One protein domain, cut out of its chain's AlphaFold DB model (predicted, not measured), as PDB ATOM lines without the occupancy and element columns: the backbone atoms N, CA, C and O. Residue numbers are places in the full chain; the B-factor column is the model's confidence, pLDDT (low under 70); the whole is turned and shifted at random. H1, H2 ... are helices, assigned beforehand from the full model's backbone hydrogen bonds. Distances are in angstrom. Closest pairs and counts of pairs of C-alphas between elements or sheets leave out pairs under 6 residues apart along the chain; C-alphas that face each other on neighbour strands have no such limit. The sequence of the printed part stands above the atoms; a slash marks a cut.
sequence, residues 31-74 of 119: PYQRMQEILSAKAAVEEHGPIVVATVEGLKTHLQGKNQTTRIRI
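Overview. This is residues 31 to 74 of the 119 residues of an uncharacterized protein of Phytophthora cactorum (UniProt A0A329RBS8). A long helix, H1, sticks out as a lone arm from a small, loose head. The head holds the short helix H2, set crosswise beyond the end of H1, and a tail without a named element, residues 65 to 74, that folds back after H2. The 44 printed residues, with two named helices in the order H1, H2 and no named strand, are all helix by class. The whole is extended, with a radius of gyration of the C-alphas of 15.2 A; H1 makes most of the length in spans of 45 by 20 by 16 A.

Arrangement. H1, residues 31 to 48, and H2, residues 56 to 64, are apart. Residues 31 to 49 stand free, and so do residues 64 to 69. In both helices every O i to N i+4 pair is within hydrogen-bond range.

Along the chain. H1 begins at C-alpha 31 (265.760, 354.569, 376.241) and is 25.4 A long. H2 is 12.2 A long and ends at C-alpha 64 (269.305, 398.984, 384.962).

Size, cuts and confidence. The C-alphas farthest apart, those of Pro 31 and Asn 67, are 45.6 A apart. The printed part has no cut, and the link from H1 to H2, 7 residues, is short. The pLDDT is under 70 at residues 46 to 50 and 65 to 68.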
ATOM      1  N   PRO A  31     266.126 353.947 374.968       92.88
ATOM      2  CA  PRO A  31     265.760 354.569 376.241       92.88
ATOM      3  C   PRO A  31     266.895 355.392 376.870       92.88
ATOM      4  O   PRO A  31     266.644 356.450 377.440       92.88
ATOM      5  N   TYR A  32     268.143 354.936 376.721       91.75
ATOM      6  CA  TYR A  32     269.317 355.633 377.240       91.75
ATOM      7  C   TYR A  32     269.588 356.954 376.507       91.75
ATOM      8  O   TYR A  32     269.784 357.980 377.151       91.75
ATOM      9  N   GLN A  33     269.521 356.959 375.173       92.94
ATOM     10  CA  GLN A  33     269.694 358.183 374.379       92.94
ATOM     11  C   GLN A  33     268.584 359.203 374.657       92.94
ATOM     12  O   GLN A  33     268.874 360.378 374.851       92.94
ATOM     13  N   ARG A  34     267.328 358.751 374.800       90.25
ATOM     14  CA  ARG A  34     266.225 359.622 375.246       90.25
ATOM     15  C   ARG A  34     266.496 360.244 376.611       90.25
ATOM     16  O   ARG A  34     266.222 361.421 376.812       90.25
ATOM     17  N   MET A  35     267.032 359.469 377.553       90.38
ATOM     18  CA  MET A  35     267.394 359.998 378.868       90.38
ATOM     19  C   MET A  35     268.498 361.057 378.755       90.38
ATOM     20  O   MET A  35     268.381 362.111 379.374       90.38
ATOM     21  N   GLN A  36     269.531 360.814 377.945       91.06
ATOM     22  CA  GLN A  36     270.596 361.792 377.713       91.06
ATOM     23  C   GLN A  36     270.065 363.091 377.103       91.06
ATOM     24  O   GLN A  36     270.432 364.156 377.588       91.06
ATOM     25  N   GLU A  37     269.164 363.018 376.121       91.12
ATOM     26  CA  GLU A  37     268.516 364.202 375.539       91.12
ATOM     27  C   GLU A  37     267.662 364.968 376.553       91.12
ATOM     28  O   GLU A  37     267.686 366.195 376.592       91.12
ATOM     29  N   ILE A  38     266.925 364.266 377.418       87.62
ATOM     30  CA  ILE A  38     266.139 364.911 378.477       87.62
ATOM     31  C   ILE A  38     267.062 365.618 379.476       87.62
ATOM     32  O   ILE A  38     266.753 366.723 379.927       87.62
ATOM     33  N   LEU A  39     268.179 364.991 379.846       86.38
ATOM     34  CA  LEU A  39     269.145 365.565 380.783       86.38
ATOM     35  C   LEU A  39     269.885 366.757 380.171       86.38
ATOM     36  O   LEU A  39     270.024 367.779 380.841       86.38
ATOM     37  N   SER A  40     270.295 366.674 378.905       81.75
ATOM     38  CA  SER A  40     270.945 367.785 378.205       81.75
ATOM     39  C   SER A  40     269.980 368.942 377.946       81.75
ATOM     40  O   SER A  40     270.352 370.094 378.151       81.75
ATOM     41  N   ALA A  41     268.716 368.668 377.607       78.00
ATOM     42  CA  ALA A  41     267.686 369.698 377.481       78.00
ATOM     43  C   ALA A  41     267.405 370.400 378.821       78.00
ATOM     44  O   ALA A  41     267.228 371.617 378.851       78.00
ATOM     45  N   LYS A  42     267.396 369.663 379.940       73.88
ATOM     46  CA  LYS A  42     267.270 370.250 381.284       73.88
ATOM     47  C   LYS A  42     268.474 371.119 381.640       73.88
ATOM     48  O   LYS A  42     268.272 372.248 382.069       73.88
ATOM     49  N   ALA A  43     269.691 370.631 381.402       72.69
ATOM     50  CA  ALA A  43     270.916 371.391 381.642       72.69
ATOM     51  C   ALA A  43     270.971 372.674 380.794       72.69
ATOM     52  O   ALA A  43     271.276 373.741 381.313       72.69
ATOM     53  N   ALA A  44     270.564 372.613 379.521       70.94
ATOM     54  CA  ALA A  44     270.473 373.791 378.657       70.94
ATOM     55  C   ALA A  44     269.422 374.808 379.147       70.94
ATOM     56  O   ALA A  44     269.608 376.014 379.003       70.94
ATOM     57  N   VAL A  45     268.322 374.348 379.753       71.25
ATOM     58  CA  VAL A  45     267.345 375.229 380.419       71.25
ATOM     59  C   VAL A  45     267.904 375.806 381.722       71.25
ATOM     60  O   VAL A  45     267.550 376.923 382.081       71.25
ATOM     61  N   GLU A  46     268.778 375.107 382.436       64.75
ATOM     62  CA  GLU A  46     269.435 375.660 383.626       64.75
ATOM     63  C   GLU A  46     270.517 376.693 383.267       64.75
ATOM     64  O   GLU A  46     270.582 377.742 383.905       64.75
ATOM     65  N   GLU A  47     271.306 376.460 382.212       62.41
ATOM     66  CA  GLU A  47     272.364 377.382 381.771       62.41
ATOM     67  C   GLU A  47     271.851 378.566 380.940       62.41
ATOM     68  O   GLU A  47     272.402 379.667 381.016       62.41
ATOM     69  N   HIS A  48     270.835 378.362 380.095       63.75
ATOM     70  CA  HIS A  48     270.353 379.360 379.125       63.75
ATOM     71  C   HIS A  48     268.848 379.624 379.228       63.75
ATOM     72  O   HIS A  48     268.260 380.292 378.371       63.75
ATOM     73  N   GLY A  49     268.195 379.093 380.260       64.62
ATOM     74  CA  GLY A  49     266.776 379.320 380.468       64.62
ATOM     75  C   GLY A  49     266.439 380.760 380.844       64.62
ATOM     76  O   GLY A  49     267.306 381.617 381.034       64.62
ATOM     77  N   PRO A  50     265.133 381.052 380.964       68.38
ATOM     78  CA  PRO A  50     264.674 382.367 381.369       68.38
ATOM     79  C   PRO A  50     265.264 382.717 382.735       68.38
ATOM     80  O   PRO A  50     265.023 382.005 383.708       68.38
ATOM     81  N   ILE A  51     265.986 383.834 382.815       76.12
ATOM     82  CA  ILE A  51     266.460 384.372 384.092       76.12
ATOM     83  C   ILE A  51     265.230 384.642 384.961       76.12
ATOM     84  O   ILE A  51     264.419 385.524 384.669       76.12
ATOM     85  N   VAL A  52     265.066 383.846 386.019       77.44
ATOM     86  CA  VAL A  52     263.965 384.009 386.964       77.44
ATOM     87  C   VAL A  52     264.365 385.070 387.971       77.44
ATOM     88  O   VAL A  52     265.186 384.843 388.852       77.44
ATOM     89  N   VAL A  53     263.747 386.237 387.849       77.50
ATOM     90  CA  VAL A  53     263.911 387.314 388.816       77.50
ATOM     91  C   VAL A  53     262.800 387.209 389.856       77.50
ATOM     92  O   VAL A  53     261.623 387.331 389.524       77.50
ATOM     93  N   ALA A  54     263.171 386.922 391.104       76.75
ATOM     94  CA  ALA A  54     262.217 386.639 392.177       76.75
ATOM     95  C   ALA A  54     261.816 387.869 393.008       76.75
ATOM     96  O   ALA A  54     260.839 387.794 393.747       76.75
ATOM     97  N   THR A  55     262.550 388.981 392.907       78.50
ATOM     98  CA  THR A  55     262.331 390.189 393.718       78.50
ATOM     99  C   THR A  55     262.222 391.439 392.853       78.50
ATOM    100  O   THR A  55     262.738 391.490 391.732       78.50
ATOM    101  N   VAL A  56     261.557 392.467 393.384       77.62
ATOM    102  CA  VAL A  56     261.405 393.765 392.707       77.62
ATOM    103  C   VAL A  56     262.767 394.444 392.549       77.62
ATOM    104  O   VAL A  56     263.077 394.986 391.488       77.62
ATOM    105  N   GLU A  57     263.619 394.350 393.567       83.25
ATOM    106  CA  GLU A  57     264.983 394.875 393.566       83.25
ATOM    107  C   GLU A  57     265.829 394.168 392.505       83.25
ATOM    108  O   GLU A  57     266.503 394.824 391.714       83.25
ATOM    109  N   GLY A  58     265.723 392.838 392.419       82.94
ATOM    110  CA  GLY A  58     266.395 392.054 391.386       82.94
ATOM    111  C   GLY A  58     265.937 392.442 389.981       82.94
ATOM    112  O   GLY A  58     266.751 392.482 389.057       82.94
ATOM    113  N   LEU A  59     264.655 392.789 389.812       82.50
ATOM    114  CA  LEU A  59     264.113 393.229 388.524       82.50
ATOM    115  C   LEU A  59     264.656 394.600 388.151       82.50
ATOM    116  O   LEU A  59     265.078 394.803 387.012       82.50
ATOM    117  N   LYS A  60     264.714 395.514 389.120       82.75
ATOM    118  CA  LYS A  60     265.322 396.832 388.949       82.75
ATOM    119  C   LYS A  60     266.783 396.706 388.518       82.75
ATOM    120  O   LYS A  60     267.153 397.294 387.508       82.75
ATOM    121  N   THR A  61     267.585 395.889 389.199       83.69
ATOM    122  CA  THR A  61     268.986 395.650 388.812       83.69
ATOM    123  C   THR A  61     269.096 395.019 387.421       83.69
ATOM    124  O   THR A  61     269.923 395.449 386.618       83.69
ATOM    125  N   HIS A  62     268.236 394.047 387.096       80.62
ATOM    126  CA  HIS A  62     268.228 393.398 385.780       80.62
ATOM    127  C   HIS A  62     267.936 394.380 384.638       80.62
ATOM    128  O   HIS A  62     268.513 394.267 383.555       80.62
ATOM    129  N   LEU A  63     267.044 395.339 384.887       81.94
ATOM    130  CA  LEU A  63     266.660 396.376 383.933       81.94
ATOM    131  C   LEU A  63     267.713 397.484 383.815       81.94
ATOM    132  O   LEU A  63     267.973 397.961 382.716       81.94
ATOM    133  N   GLN A  64     268.340 397.879 384.923       78.75
ATOM    134  CA  GLN A  64     269.305 398.984 384.962       78.75
ATOM    135  C   GLN A  64     270.644 398.664 384.283       78.75
ATOM    136  O   GLN A  64     271.354 399.582 383.883       78.75
ATOM    137  N   GLY A  65     270.994 397.384 384.127       67.75
ATOM    138  CA  GLY A  65     272.264 396.967 383.518       67.75
ATOM    139  C   GLY A  65     272.268 396.893 381.989       67.75
ATOM    140  O   GLY A  65     273.317 396.643 381.398       67.75
ATOM    141  N   LYS A  66     271.119 397.066 381.324       65.06
ATOM    142  CA  LYS A  66     270.988 396.842 379.880       65.06
ATOM    143  C   LYS A  66     270.387 398.076 379.214       65.06
ATOM    144  O   LYS A  66     269.184 398.295 379.293       65.06
ATOM    145  N   ASN A  67     271.200 398.828 378.467       64.69
ATOM    146  CA  ASN A  67     270.747 399.874 377.530       64.69
ATOM    147  C   ASN A  67     270.039 399.270 376.297       64.69
ATOM    148  O   ASN A  67     270.268 399.681 375.162       64.69
ATOM    149  N   GLN A  68     269.247 398.219 376.495       68.94
ATOM    150  CA  GLN A  68     268.630 397.424 375.445       68.94
ATOM    151  C   GLN A  68     267.219 397.042 375.874       68.94
ATOM    152  O   GLN A  68     266.975 396.682 377.030       68.94
ATOM    153  N   THR A  69     266.296 397.057 374.918       71.88
ATOM    154  CA  THR A  69     264.929 396.579 375.116       71.88
ATOM    155  C   THR A  69     264.956 395.099 375.492       71.88
ATOM    156  O   THR A  69     265.204 394.232 374.658       71.88
ATOM    157  N   THR A  70     264.706 394.799 376.767       73.69
ATOM    158  CA  THR A  70     264.703 393.427 377.281       73.69
ATOM    159  C   THR A  70     263.279 392.887 377.298       73.69
ATOM    160  O   THR A  70     262.390 393.464 377.925       73.69
ATOM    161  N   ARG A  71     263.042 391.755 376.626       74.94
ATOM    162  CA  ARG A  71     261.743 391.074 376.665       74.94
ATOM    163  C   ARG A  71     261.566 390.377 378.015       74.94
ATOM    164  O   ARG A  71     262.246 389.396 378.297       74.94
ATOM    165  N   ILE A  72     260.620 390.853 378.821       77.56
ATOM    166  CA  ILE A  72     260.260 390.243 380.108       77.56
ATOM    167  C   ILE A  72     258.987 389.413 379.939       77.56
ATOM    168  O   ILE A  72     258.032 389.840 379.289       77.56
ATOM    169  N   ARG A  73     258.957 388.221 380.547       79.69
ATOM    170  CA  ARG A  73     257.744 387.406 380.674       79.69
ATOM    171  C   ARG A  73     257.313 387.366 382.134       79.69
ATOM    172  O   ARG A  73     257.962 386.724 382.953       79.69
ATOM    173  N   ILE A  74     256.192 388.008 382.437       80.25
ATOM    174  CA  ILE A  74     255.589 387.985 383.771       80.25
ATOM    175  C   ILE A  74     254.526 386.881 383.799       80.25
ATOM    176  O   ILE A  74     253.717 386.770 382.878       80.25
TER     177      ILE A  74